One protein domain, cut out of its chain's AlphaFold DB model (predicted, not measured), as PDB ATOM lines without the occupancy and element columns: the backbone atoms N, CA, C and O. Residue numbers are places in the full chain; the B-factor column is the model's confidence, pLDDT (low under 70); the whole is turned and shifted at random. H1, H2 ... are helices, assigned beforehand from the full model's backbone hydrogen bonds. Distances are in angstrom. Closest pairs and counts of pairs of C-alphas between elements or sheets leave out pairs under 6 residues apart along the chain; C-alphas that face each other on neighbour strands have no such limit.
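Overview. This is residues 165 to 268 of the 269 residues of an uncharacterized protein of Meira miltonrushii (UniProt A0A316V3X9). H2 and H3 make a long helical hairpin, touching near its closed end and opening away from it; beyond H3, short H4 leads into H5, and residues 250 to 268, of which 250 to 264 belong to H5, stick out. The printed part has 104 residues with five named helices, H1 to H5: all helix, only just loose, close to extended, radius of gyration of the C-alphas 19.3 A, spans 63 by 34 by 20 A.

Arrangement. H2, residues 188 to 216, and H3, residues 221 to 240, only just touch, with 3 pairs of C-alphas within 8 A, the closest Tyr 214 and Gln 224 at 6.8 A; this hairpin runs opposite ways at a shallow tilt of 23 degrees. H1, residues 165 to 170, is close to but not clearly touching H2. H5, residues 249 to 264, meets H4, residues 243 to 246, only through their link. Every O i to N i+4 pair is within hydrogen-bond range in H1, H2, H3 and H5; H4 is too short for one.

Along the chain. H2 spans 41.8 A from C-alpha 188 at (242.529, 272.447, 271.506); H5 ends at C-alpha 264 (280.113, 243.091, 281.116).

Size, cuts and confidence. The printed part has no cut. The H1 to H2 link is long. Residues 165 to 177 are among those under 70 in pLDDT.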
ATOM      1  N   PRO A 165     243.828 270.172 255.740       63.91
ATOM      2  CA  PRO A 165     242.715 269.567 255.010       63.91
ATOM      3  C   PRO A 165     243.089 268.185 254.466       63.91
ATOM      4  O   PRO A 165     242.281 267.259 254.479       63.91
ATOM      5  N   MET A 166     244.345 268.033 254.041       64.44
ATOM      6  CA  MET A 166     244.884 266.774 253.540       64.44
ATOM      7  C   MET A 166     245.065 265.762 254.678       64.44
ATOM      8  O   MET A 166     244.690 264.600 254.535       64.44
ATOM      9  N   PHE A 167     245.570 266.190 255.839       60.12
ATOM     10  CA  PHE A 167     245.716 265.301 256.994       60.12
ATOM     11  C   PHE A 167     244.371 264.829 257.556       60.12
ATOM     12  O   PHE A 167     244.273 263.662 257.925       60.12
ATOM     13  N   HIS A 168     243.336 265.675 257.586       59.88
ATOM     14  CA  HIS A 168     241.980 265.274 257.989       59.88
ATOM     15  C   HIS A 168     241.370 264.223 257.053       59.88
ATOM     16  O   HIS A 168     240.661 263.331 257.513       59.88
ATOM     17  N   GLN A 169     241.669 264.290 255.752       62.69
ATOM     18  CA  GLN A 169     241.220 263.285 254.784       62.69
ATOM     19  C   GLN A 169     241.966 261.952 254.926       62.69
ATOM     20  O   GLN A 169     241.361 260.891 254.793       62.69
ATOM     21  N   VAL A 170     243.274 261.991 255.197       60.44
ATOM     22  CA  VAL A 170     244.119 260.784 255.276       60.44
ATOM     23  C   VAL A 170     244.031 260.104 256.647       60.44
ATOM     24  O   VAL A 170     244.134 258.880 256.745       60.44
ATOM     25  N   TYR A 171     243.825 260.878 257.712       58.34
ATOM     26  CA  TYR A 171     243.762 260.388 259.085       58.34
ATOM     27  C   TYR A 171     242.503 260.917 259.780       58.34
ATOM     28  O   TYR A 171     242.578 261.916 260.499       58.34
ATOM     29  N   PRO A 172     241.353 260.238 259.622       56.38
ATOM     30  CA  PRO A 172     240.134 260.553 260.355       56.38
ATOM     31  C   PRO A 172     240.276 260.061 261.802       56.38
ATOM     32  O   PRO A 172     239.691 259.064 262.217       56.38
ATOM     33  N   LEU A 173     241.139 260.713 262.575       57.47
ATOM     34  CA  LEU A 173     241.202 260.522 264.018       57.47
ATOM     35  C   LEU A 173     240.003 261.252 264.617       57.47
ATOM     36  O   LEU A 173     239.838 262.433 264.341       57.47
ATOM     37  N   ALA A 174     239.189 260.567 265.425       54.72
ATOM     38  CA  ALA A 174     238.169 261.213 266.246       54.72
ATOM     39  C   ALA A 174     238.899 262.093 267.269       54.72
ATOM     40  O   ALA A 174     239.553 261.561 268.176       54.72
ATOM     41  N   PRO A 175     238.900 263.416 267.094       56.47
ATOM     42  CA  PRO A 175     239.786 264.248 267.873       56.47
ATOM     43  C   PRO A 175     239.181 264.414 269.274       56.47
ATOM     44  O   PRO A 175     237.983 264.620 269.456       56.47
ATOM     45  N   THR A 176     240.014 264.222 270.292       60.75
ATOM     46  CA  THR A 176     239.620 264.350 271.697       60.75
ATOM     47  C   THR A 176     240.117 265.694 272.195       60.75
ATOM     48  O   THR A 176     241.309 265.850 272.434       60.75
ATOM     49  N   GLY A 177     239.236 266.677 272.345       67.06
ATOM     50  CA  GLY A 177     239.609 268.016 272.800       67.06
ATOM     51  C   GLY A 177     238.398 268.930 272.902       67.06
ATOM     52  O   GLY A 177     237.343 268.624 272.348       67.06
ATOM     53  N   SER A 178     238.530 270.028 273.644       70.56
ATOM     54  CA  SER A 178     237.476 271.035 273.701       70.56
ATOM     55  C   SER A 178     237.548 271.952 272.480       70.56
ATOM     56  O   SER A 178     238.598 272.514 272.175       70.56
ATOM     57  N   LYS A 179     236.409 272.163 271.813       76.88
ATOM     58  CA  LYS A 179     236.268 273.195 270.768       76.88
ATOM     59  C   LYS A 179     236.240 274.612 271.339       76.88
ATOM     60  O   LYS A 179     236.437 275.573 270.603       76.88
ATOM     61  N   GLU A 180     235.979 274.740 272.638       78.00
ATOM     62  CA  GLU A 180     235.820 276.024 273.329       78.00
ATOM     63  C   GLU A 180     237.158 276.560 273.858       78.00
ATOM     64  O   GLU A 180     237.358 277.772 273.936       78.00
ATOM     65  N   ALA A 181     238.101 275.671 274.190       71.94
ATOM     66  CA  ALA A 181     239.449 276.058 274.584       71.94
ATOM     67  C   ALA A 181     240.278 276.386 273.335       71.94
ATOM     68  O   ALA A 181     240.538 275.517 272.504       71.94
ATOM     69  N   SER A 182     240.699 277.645 273.199       74.38
ATOM     70  CA  SER A 182     241.511 278.110 272.072       74.38
ATOM     71  C   SER A 182     242.836 278.709 272.530       74.38
ATOM     72  O   SER A 182     242.920 279.405 273.546       74.38
ATOM     73  N   TRP A 183     243.883 278.450 271.751       68.94
ATOM     74  CA  TRP A 183     245.182 279.100 271.885       68.94
ATOM     75  C   TRP A 183     245.501 279.814 270.571       68.94
ATOM     76  O   TRP A 183     246.043 279.240 269.627       68.94
ATOM     77  N   GLY A 184     245.146 281.100 270.508       80.62
ATOM     78  CA  GLY A 184     245.323 281.915 269.308       80.62
ATOM     79  C   GLY A 184     244.282 281.582 268.240       80.62
ATOM     80  O   GLY A 184     243.096 281.808 268.455       80.62
ATOM     81  N   ARG A 185     244.732 281.093 267.077       76.81
ATOM     82  CA  ARG A 185     243.860 280.738 265.939       76.81
ATOM     83  C   ARG A 185     243.376 279.290 265.955       76.81
ATOM     84  O   ARG A 185     242.436 278.988 265.232       76.81
ATOM     85  N   PHE A 186     243.997 278.434 266.765       73.31
ATOM     86  CA  PHE A 186     243.683 277.011 266.831       73.31
ATOM     87  C   PHE A 186     242.883 276.686 268.091       73.31
ATOM     88  O   PHE A 186     243.180 277.198 269.180       73.31
ATOM     89  N   ASN A 187     241.895 275.804 267.957       82.44
ATOM     90  CA  ASN A 187     241.242 275.179 269.109       82.44
ATOM     91  C   ASN A 187     242.075 273.990 269.639       82.44
ATOM     92  O   ASN A 187     242.996 273.496 268.984       82.44
ATOM     93  N   GLU A 188     241.792 273.543 270.863       75.12
ATOM     94  CA  GLU A 188     242.529 272.447 271.506       75.12
ATOM     95  C   GLU A 188     242.451 271.143 270.693       75.12
ATOM     96  O   GLU A 188     243.415 270.380 270.628       75.12
ATOM     97  N   GLU A 189     241.311 270.902 270.048       78.19
ATOM     98  CA  GLU A 189     241.062 269.756 269.172       78.19
ATOM     99  C   GLU A 189     242.034 269.730 267.974       78.19
ATOM    100  O   GLU A 189     242.709 268.724 267.734       78.19
ATOM    101  N   GLU A 190     242.185 270.859 267.282       72.44
ATOM    102  CA  GLU A 190     243.107 271.072 266.161       72.44
ATOM    103  C   GLU A 190     244.568 270.977 266.596       72.44
ATOM    104  O   GLU A 190     245.388 270.371 265.906       72.44
ATOM    105  N   LEU A 191     244.902 271.529 267.763       73.50
ATOM    106  CA  LEU A 191     246.244 271.445 268.335       73.50
ATOM    107  C   LEU A 191     246.632 270.006 268.671       73.50
ATOM    108  O   LEU A 191     247.736 269.568 268.347       73.50
ATOM    109  N   ARG A 192     245.725 269.237 269.277       72.62
ATOM    110  CA  ARG A 192     245.961 267.815 269.559       72.62
ATOM    111  C   ARG A 192     246.064 267.000 268.276       72.62
ATOM    112  O   ARG A 192     246.933 266.132 268.178       72.62
ATOM    113  N   PHE A 193     245.239 267.310 267.276       74.31
ATOM    114  CA  PHE A 193     245.349 266.705 265.954       74.31
ATOM    115  C   PHE A 193     246.715 266.989 265.313       74.31
ATOM    116  O   PHE A 193     247.371 266.060 264.842       74.31
ATOM    117  N   LEU A 194     247.191 268.238 265.356       71.81
ATOM    118  CA  LEU A 194     248.513 268.627 264.853       71.81
ATOM    119  C   LEU A 194     249.647 267.889 265.535       71.81
ATOM    120  O   LEU A 194     250.555 267.408 264.860       71.81
ATOM    121  N   VAL A 195     249.612 267.811 266.865       71.88
ATOM    122  CA  VAL A 195     250.629 267.091 267.634       71.88
ATOM    123  C   VAL A 195     250.672 265.639 267.171       71.88
ATOM    124  O   VAL A 195     251.738 265.144 266.808       71.88
ATOM    125  N   HIS A 196     249.513 264.992 267.061       70.06
ATOM    126  CA  HIS A 196     249.428 263.601 266.638       70.06
ATOM    127  C   HIS A 196     249.855 263.392 265.168       70.06
ATOM    128  O   HIS A 196     250.519 262.400 264.838       70.06
ATOM    129  N   ALA A 197     249.495 264.308 264.268       70.19
ATOM    130  CA  ALA A 197     249.895 264.268 262.863       70.19
ATOM    131  C   ALA A 197     251.410 264.466 262.714       70.19
ATOM    132  O   ALA A 197     252.075 263.699 262.012       70.19
ATOM    133  N   ASN A 198     251.975 265.440 263.430       71.38
ATOM    134  CA  ASN A 198     253.408 265.711 263.448       71.38
ATOM    135  C   ASN A 198     254.192 264.531 264.037       71.38
ATOM    136  O   ASN A 198     255.193 264.119 263.461       71.38
ATOM    137  N   GLU A 199     253.726 263.912 265.124       69.75
ATOM    138  CA  GLU A 199     254.361 262.715 265.690       69.75
ATOM    139  C   GLU A 199     254.426 261.560 264.684       69.75
ATOM    140  O   GLU A 199     255.477 260.928 264.516       69.75
ATOM    141  N   ARG A 200     253.338 261.309 263.945       69.31
ATOM    142  CA  ARG A 200     253.343 260.295 262.881       69.31
ATOM    143  C   ARG A 200     254.262 260.666 261.727       69.31
ATOM    144  O   ARG A 200     255.012 259.809 261.256       69.31
ATOM    145  N   PHE A 201     254.247 261.923 261.298       71.12
ATOM    146  CA  PHE A 201     255.116 262.404 260.230       71.12
ATOM    147  C   PHE A 201     256.603 262.288 260.607       71.12
ATOM    148  O   PHE A 201     257.407 261.759 259.840       71.12
ATOM    149  N   GLN A 202     256.969 262.678 261.829       71.69
ATOM    150  CA  GLN A 202     258.324 262.513 262.360       71.69
ATOM    151  C   GLN A 202     258.720 261.040 262.464       71.69
ATOM    152  O   GLN A 202     259.853 260.680 262.136       71.69
ATOM    153  N   THR A 203     257.795 260.165 262.859       72.44
ATOM    154  CA  THR A 203     258.030 258.713 262.892       72.44
ATOM    155  C   THR A 203     258.324 258.173 261.492       72.44
ATOM    156  O   THR A 203     259.284 257.420 261.313       72.44
ATOM    157  N   PHE A 204     257.562 258.607 260.482       74.00
ATOM    158  CA  PHE A 204     257.791 258.252 259.081       74.00
ATOM    159  C   PHE A 204     259.163 258.730 258.583       74.00
ATOM    160  O   PHE A 204     259.941 257.929 258.061       74.00
ATOM    161  N   LEU A 205     259.510 260.002 258.813       76.25
ATOM    162  CA  LEU A 205     260.820 260.551 258.444       76.25
ATOM    163  C   LEU A 205     261.972 259.819 259.140       76.25
ATOM    164  O   LEU A 205     263.004 259.545 258.528       76.25
ATOM    165  N   THR A 206     261.801 259.482 260.417       77.19
ATOM    166  CA  THR A 206     262.811 258.753 261.189       77.19
ATOM    167  C   THR A 206     262.996 257.340 260.639       77.19
ATOM    168  O   THR A 206     264.132 256.905 260.462       77.19
ATOM    169  N   ARG A 207     261.906 256.646 260.289       78.38
ATOM    170  CA  ARG A 207     261.951 255.329 259.638       78.38
ATOM    171  C   ARG A 207     262.662 255.386 258.284       78.38
ATOM    172  O   ARG A 207     263.519 254.551 258.009       78.38
ATOM    173  N   ALA A 208     262.375 256.402 257.470       76.38
ATOM    174  CA  ALA A 208     263.056 256.605 256.192       76.38
ATOM    175  C   ALA A 208     264.570 256.838 256.374       76.38
ATOM    176  O   ALA A 208     265.383 256.202 255.702       76.38
ATOM    177  N   LYS A 209     264.965 257.684 257.339       82.12
ATOM    178  CA  LYS A 209     266.379 257.917 257.682       82.12
ATOM    179  C   LYS A 209     267.078 256.653 258.191       82.12
ATOM    180  O   LYS A 209     268.220 256.407 257.811       82.12
ATOM    181  N   ARG A 210     266.410 255.844 259.020       81.62
ATOM    182  CA  ARG A 210     266.960 254.569 259.509       81.62
ATOM    183  C   ARG A 210     267.185 253.573 258.384       81.62
ATOM    184  O   ARG A 210     268.275 253.019 258.312       81.62
ATOM    185  N   ARG A 211     266.226 253.409 257.467       81.88
ATOM    186  CA  ARG A 211     266.408 252.547 256.285       81.88
ATOM    187  C   ARG A 211     267.600 252.978 255.431       81.88
ATOM    188  O   ARG A 211     268.408 252.139 255.051       81.88
ATOM    189  N   LEU A 212     267.778 254.281 255.203       84.00
ATOM    190  CA  LEU A 212     268.972 254.794 254.518       84.00
ATOM    191  C   LEU A 212     270.267 254.431 255.259       84.00
ATOM    192  O   LEU A 212     271.257 254.058 254.632       84.00
ATOM    193  N   TRP A 213     270.264 254.514 256.590       86.75
ATOM    194  CA  TRP A 213     271.415 254.143 257.409       86.75
ATOM    195  C   TRP A 213     271.696 252.631 257.379       86.75
ATOM    196  O   TRP A 213     272.847 252.240 257.203       86.75
ATOM    197  N   TYR A 214     270.668 251.781 257.459       85.56
ATOM    198  CA  TYR A 214     270.811 250.325 257.342       85.56
ATOM    199  C   TYR A 214     271.376 249.904 255.987       85.56
ATOM    200  O   TYR A 214     272.294 249.083 255.938       85.56
ATOM    201  N   ASN A 215     270.896 250.528 254.909       86.25
ATOM    202  CA  ASN A 215     271.419 250.305 253.563       86.25
ATOM    203  C   ASN A 215     272.891 250.712 253.462       86.25
ATOM    204  O   ASN A 215     273.689 249.981 252.888       86.25
ATOM    205  N   LYS A 216     273.287 251.831 254.081       89.69
ATOM    206  CA  LYS A 216     274.693 252.262 254.122       89.69
ATOM    207  C   LYS A 216     275.596 251.283 254.885       89.69
ATOM    208  O   LYS A 216     276.771 251.166 254.559       89.69
ATOM    209  N   MET A 217     275.054 250.596 255.888       84.50
ATOM    210  CA  MET A 217     275.762 249.587 256.683       84.50
ATOM    211  C   MET A 217     275.702 248.180 256.057       84.50
ATOM    212  O   MET A 217     276.199 247.238 256.667       84.50
ATOM    213  N   ASN A 218     275.105 248.025 254.864       89.62
ATOM    214  CA  ASN A 218     274.897 246.742 254.178       89.62
ATOM    215  C   ASN A 218     274.223 245.674 255.058       89.62
ATOM    216  O   ASN A 218     274.526 244.484 254.967       89.62
ATOM    217  N   ILE A 219     273.303 246.090 255.929       85.81
ATOM    218  CA  ILE A 219     272.530 245.156 256.747       85.81
ATOM    219  C   ILE A 219     271.533 244.439 255.835       85.81
ATOM    220  O   ILE A 219     270.804 245.092 255.089       85.81
ATOM    221  N   LEU A 220     271.476 243.106 255.909       92.00
ATOM    222  CA  LEU A 220     270.509 242.305 255.153       92.00
ATOM    223  C   LEU A 220     269.068 242.754 255.444       92.00
ATOM    224  O   LEU A 220     268.699 242.948 256.603       92.00
ATOM    225  N   GLU A 221     268.245 242.842 254.400       88.62
ATOM    226  CA  GLU A 221     266.865 243.351 254.457       88.62
ATOM    227  C   GLU A 221     266.004 242.637 255.512       88.62
ATOM    228  O   GLU A 221     265.317 243.288 256.295       88.62
ATOM    229  N   ALA A 222     266.162 241.316 255.650       84.88
ATOM    230  CA  ALA A 222     265.483 240.527 256.679       84.88
ATOM    231  C   ALA A 222     265.767 241.018 258.117       84.88
ATOM    232  O   ALA A 222     264.867 241.043 258.957       84.88
ATOM    233  N   TYR A 223     266.999 241.455 258.407       83.50
ATOM    234  CA  TYR A 223     267.342 242.029 259.712       83.50
ATOM    235  C   TYR A 223     266.845 243.466 259.855       83.50
ATOM    236  O   TYR A 223     266.491 243.873 260.960       83.50
ATOM    237  N   GLN A 224     266.784 244.234 258.764       86.19
ATOM    238  CA  GLN A 224     266.226 245.588 258.797       86.19
ATOM    239  C   GLN A 224     264.745 245.565 259.182       86.19
ATOM    240  O   GLN A 224     264.320 246.338 260.041       86.19
ATOM    241  N   ASP A 225     263.971 244.654 258.590       83.44
ATOM    242  CA  ASP A 225     262.546 244.523 258.887       83.44
ATOM    243  C   ASP A 225     262.303 243.971 260.297       83.44
ATOM    244  O   ASP A 225     261.417 244.466 260.994       83.44
ATOM    245  N   ALA A 226     263.132 243.035 260.773       81.25
ATOM    246  CA  ALA A 226     263.092 242.587 262.166       81.25
ATOM    247  C   ALA A 226     263.395 243.735 263.151       81.25
ATOM    248  O   ALA A 226     262.689 243.906 264.147       81.25
ATOM    249  N   LEU A 227     264.400 244.568 262.861       80.81
ATOM    250  CA  LEU A 227     264.733 245.741 263.675       80.81
ATOM    251  C   LEU A 227     263.611 246.786 263.663       80.81
ATOM    252  O   LEU A 227     263.245 247.294 264.721       80.81
ATOM    253  N   GLU A 228     263.018 247.086 262.507       82.12
ATOM    254  CA  GLU A 228     261.870 247.999 262.426       82.12
ATOM    255  C   GLU A 228     260.627 247.429 263.127       82.12
ATOM    256  O   GLU A 228     259.867 248.182 263.737       82.12
ATOM    257  N   MET A 229     260.425 246.109 263.117       79.06
ATOM    258  CA  MET A 229     259.357 245.459 263.881       79.06
ATOM    259  C   MET A 229     259.564 245.637 265.390       79.06
ATOM    260  O   MET A 229     258.648 246.055 266.092       79.06
ATOM    261  N   ILE A 230     260.781 245.418 265.892       78.38
ATOM    262  CA  ILE A 230     261.115 245.625 267.311       78.38
ATOM    263  C   ILE A 230     260.961 247.105 267.702       78.38
ATOM    264  O   ILE A 230     260.411 247.435 268.758       78.38
ATOM    265  N   LEU A 231     261.416 248.021 266.846       77.44
ATOM    266  CA  LEU A 231     261.318 249.463 267.084       77.44
ATOM    267  C   LEU A 231     259.871 249.968 267.031       77.44
ATOM    268  O   LEU A 231     259.471 250.789 267.851       77.44
ATOM    269  N   SER A 232     259.058 249.467 266.102       74.81
ATOM    270  CA  SER A 232     257.633 249.810 266.040       74.81
ATOM    271  C   SER A 232     256.857 249.223 267.217       74.81
ATOM    272  O   SER A 232     256.043 249.930 267.811       74.81
ATOM    273  N   TYR A 233     257.164 247.991 267.629       75.12
ATOM    274  CA  TYR A 233     256.574 247.369 268.811       75.12
ATOM    275  C   TYR A 233     256.899 248.158 270.085       75.12
ATOM    276  O   TYR A 233     255.992 248.554 270.818       75.12
ATOM    277  N   SER A 234     258.172 248.495 270.307       71.38
ATOM    278  CA  SER A 234     258.586 249.331 271.446       71.38
ATOM    279  C   SER A 234     257.966 250.731 271.411       71.38
ATOM    280  O   SER A 234     257.537 251.223 272.452       71.38
ATOM    281  N   SER A 235     257.828 251.347 270.232       69.50
ATOM    282  CA  SER A 235     257.116 252.622 270.087       69.50
ATOM    283  C   SER A 235     255.628 252.494 270.416       69.50
ATOM    284  O   SER A 235     255.059 253.401 271.015       69.50
ATOM    285  N   SER A 236     254.983 251.388 270.039       69.06
ATOM    286  CA  SER A 236     253.566 251.162 270.344       69.06
ATOM    287  C   SER A 236     253.334 250.962 271.843       69.06
ATOM    288  O   SER A 236     252.428 251.570 272.406       69.06
ATOM    289  N   ILE A 237     254.223 250.219 272.513       73.06
ATOM    290  CA  ILE A 237     254.238 250.103 273.973       73.06
ATOM    291  C   ILE A 237     254.458 251.477 274.607       73.06
ATOM    292  O   ILE A 237     253.728 251.844 275.521       73.06
ATOM    293  N   TYR A 238     255.413 252.265 274.104       69.50
ATOM    294  CA  TYR A 238     255.680 253.616 274.605       69.50
ATOM    295  C   TYR A 238     254.444 254.524 274.529       69.50
ATOM    296  O   TYR A 238     254.151 255.256 275.473       69.50
ATOM    297  N   LEU A 239     253.701 254.459 273.421       66.69
ATOM    298  CA  LEU A 239     252.471 255.229 273.229       66.69
ATOM    299  C   LEU A 239     251.324 254.745 274.126       66.69
ATOM    300  O   LEU A 239     250.514 255.563 274.552       66.69
ATOM    301  N   ALA A 240     251.268 253.448 274.435       71.56
ATOM    302  CA  ALA A 240     250.256 252.861 275.312       71.56
ATOM    303  C   ALA A 240     250.494 253.141 276.811       71.56
ATOM    304  O   ALA A 240     249.587 252.950 277.624       71.56
ATOM    305  N   LEU A 241     251.695 253.580 277.196       73.62
ATOM    306  CA  LEU A 241     252.022 253.920 278.582       73.62
ATOM    307  C   LEU A 241     251.388 255.255 278.993       73.62
ATOM    308  O   LEU A 241     251.268 256.188 278.198       73.62
ATOM    309  N   ARG A 242     251.002 255.369 280.268       77.06
ATOM    310  CA  ARG A 242     250.520 256.641 280.838       77.06
ATOM    311  C   ARG A 242     251.677 257.631 280.980       77.06
ATOM    312  O   ARG A 242     252.823 257.214 281.125       77.06
ATOM    313  N   ASP A 243     251.397 258.930 281.003       73.19
ATOM    314  CA  ASP A 243     252.450 259.960 281.046       73.19
ATOM    315  C   ASP A 243     253.358 259.849 282.285       73.19
ATOM    316  O   ASP A 243     254.574 260.012 282.184       73.19
ATOM    317  N   GLU A 244     252.798 259.432 283.422       74.38
ATOM    318  CA  GLU A 244     253.549 259.102 284.644       74.38
ATOM    319  C   GLU A 244     254.560 257.964 284.423       74.38
ATOM    320  O   GLU A 244     255.683 257.997 284.924       74.38
ATOM    321  N   GLN A 245     254.184 256.960 283.628       73.94
ATOM    322  CA  GLN A 245     255.037 255.817 283.304       73.94
ATOM    323  C   GLN A 245     256.073 256.181 282.239       73.94
ATOM    324  O   GLN A 245     257.212 255.722 282.315       73.94
ATOM    325  N   LYS A 246     255.723 257.055 281.284       72.50
ATOM    326  CA  LYS A 246     256.663 257.579 280.282       72.50
ATOM    327  C   LYS A 246     257.835 258.312 280.934       72.50
ATOM    328  O   LYS A 246     258.963 258.179 280.459       72.50
ATOM    329  N   ALA A 247     257.599 259.017 282.043       71.12
ATOM    330  CA  ALA A 247     258.647 259.698 282.804       71.12
ATOM    331  C   ALA A 247     259.672 258.734 283.440       71.12
ATOM    332  O   ALA A 247     260.828 259.110 283.636       71.12
ATOM    333  N   ALA A 248     259.287 257.485 283.721       73.31
ATOM    334  CA  ALA A 248     260.165 256.478 284.326       73.31
ATOM    335  C   ALA A 248     261.058 255.741 283.307       73.31
ATOM    336  O   ALA A 248     262.084 255.169 283.679       73.31
ATOM    337  N   ILE A 249     260.710 255.764 282.016       72.94
ATOM    338  CA  ILE A 249     261.429 255.032 280.958       72.94
ATOM    339  C   ILE A 249     262.902 255.455 280.827       72.94
ATOM    340  O   ILE A 249     263.751 254.566 280.747       72.94
ATOM    341  N   PRO A 250     263.270 256.754 280.851       70.25
ATOM    342  CA  PRO A 250     264.675 257.159 280.809       70.25
ATOM    343  C   PRO A 250     265.474 256.627 282.004       70.25
ATOM    344  O   PRO A 250     266.611 256.192 281.843       70.25
ATOM    345  N   ILE A 251     264.864 256.606 283.195       72.88
ATOM    346  CA  ILE A 251     265.487 256.088 284.421       72.88
ATOM    347  C   ILE A 251     265.735 254.582 284.280       72.88
ATOM    348  O   ILE A 251     266.834 254.103 284.563       72.88
ATOM    349  N   LEU A 252     264.746 253.837 283.779       73.06
ATOM    350  CA  LEU A 252     264.879 252.405 283.500       73.06
ATOM    351  C   LEU A 252     265.945 252.126 282.435       73.06
ATOM    352  O   LEU A 252     266.767 251.235 282.618       73.06
ATOM    353  N   ALA A 253     266.001 252.911 281.359       72.81
ATOM    354  CA  ALA A 253     267.012 252.748 280.317       72.81
ATOM    355  C   ALA A 253     268.434 252.964 280.864       72.81
ATOM    356  O   ALA A 253     269.317 252.140 280.625       72.81
ATOM    357  N   VAL A 254     268.647 254.026 281.651       73.38
ATOM    358  CA  VAL A 254     269.956 254.337 282.250       73.38
ATOM    359  C   VAL A 254     270.371 253.275 283.265       73.38
ATOM    360  O   VAL A 254     271.507 252.804 283.232       73.38
ATOM    361  N   THR A 255     269.461 252.857 284.143       76.44
ATOM    362  CA  THR A 255     269.748 251.812 285.141       76.44
ATOM    363  C   THR A 255     270.044 250.469 284.481       76.44
ATOM    364  O   THR A 255     270.981 249.782 284.886       76.44
ATOM    365  N   THR A 256     269.323 250.129 283.412       76.12
ATOM    366  CA  THR A 256     269.558 248.909 282.635       76.12
ATOM    367  C   THR A 256     270.910 248.958 281.919       76.12
ATOM    368  O   THR A 256     271.678 248.000 281.998       76.12
ATOM    369  N   ALA A 257     271.254 250.081 281.281       72.44
ATOM    370  CA  ALA A 257     272.556 250.271 280.642       72.44
ATOM    371  C   ALA A 257     273.708 250.165 281.655       72.44
ATOM    372  O   ALA A 257     274.671 249.439 281.410       72.44
ATOM    373  N   LEU A 258     273.575 250.808 282.822       76.75
ATOM    374  CA  LEU A 258     274.535 250.686 283.920       76.75
ATOM    375  C   LEU A 258     274.691 249.225 284.351       76.75
ATOM    376  O   LEU A 258     275.812 248.724 284.425       76.75
ATOM    377  N   PHE A 259     273.585 248.513 284.568       82.12
ATOM    378  CA  PHE A 259     273.613 247.106 284.957       82.12
ATOM    379  C   PHE A 259     274.339 246.231 283.926       82.12
ATOM    380  O   PHE A 259     275.178 245.411 284.300       82.12
ATOM    381  N   PHE A 260     274.088 246.442 282.631       75.00
ATOM    382  CA  PHE A 260     274.803 245.740 281.567       75.00
ATOM    383  C   PHE A 260     276.294 246.080 281.540       75.00
ATOM    384  O   PHE A 260     277.102 245.163 281.434       75.00
ATOM    385  N   THR A 261     276.680 247.349 281.709       72.06
ATOM    386  CA  THR A 261     278.103 247.730 281.776       72.06
ATOM    387  C   THR A 261     278.816 247.124 282.987       72.06
ATOM    388  O   THR A 261     279.916 246.595 282.842       72.06
ATOM    389  N   PHE A 262     278.177 247.101 284.163       77.31
ATOM    390  CA  PHE A 262     278.727 246.450 285.355       77.31
ATOM    391  C   PHE A 262     278.844 244.936 285.191       77.31
ATOM    392  O   PHE A 262     279.801 244.338 285.680       77.31
ATOM    393  N   LYS A 263     277.875 244.304 284.521       77.94
ATOM    394  CA  LYS A 263     277.906 242.865 284.261       77.94
ATOM    395  C   LYS A 263     278.986 242.511 283.237       77.94
ATOM    396  O   LYS A 263     279.747 241.587 283.492       77.94
ATOM    397  N   ALA A 264     279.093 243.273 282.148       72.56
ATOM    398  CA  ALA A 264     280.113 243.091 281.116       72.56
ATOM    399  C   ALA A 264     281.538 243.279 281.667       72.56
ATOM    400  O   ALA A 264     282.414 242.472 281.375       72.56
ATOM    401  N   GLY A 265     281.751 244.274 282.536       69.06
ATOM    402  CA  GLY A 265     283.044 244.500 283.193       69.06
ATOM    403  C   GLY A 265     283.434 243.442 284.233       69.06
ATOM    404  O   GLY A 265     284.588 243.389 284.636       69.06
ATOM    405  N   LYS A 266     282.499 242.588 284.676       65.56
ATOM    406  CA  LYS A 266     282.794 241.434 285.546       65.56
ATOM    407  C   LYS A 266     283.112 240.154 284.772       65.56
ATOM    408  O   LYS A 266     283.573 239.200 285.383       65.56
ATOM    409  N   THR A 267     282.839 240.117 283.467       57.22
ATOM    410  CA  THR A 267     283.091 238.949 282.603       57.22
ATOM    411  C   THR A 267     284.520 238.873 282.058       57.22
ATOM    412  O   THR A 267     284.838 237.912 281.369       57.22
ATOM    413  N   GLU A 268     285.387 239.833 282.389       47.91
ATOM    414  CA  GLU A 268     286.836 239.762 282.152       47.91
ATOM    415  C   GLU A 268     287.594 239.516 283.470       47.91
ATOM    416  O   GLU A 268     288.305 240.401 283.937       47.91
TER     417      GLU A 268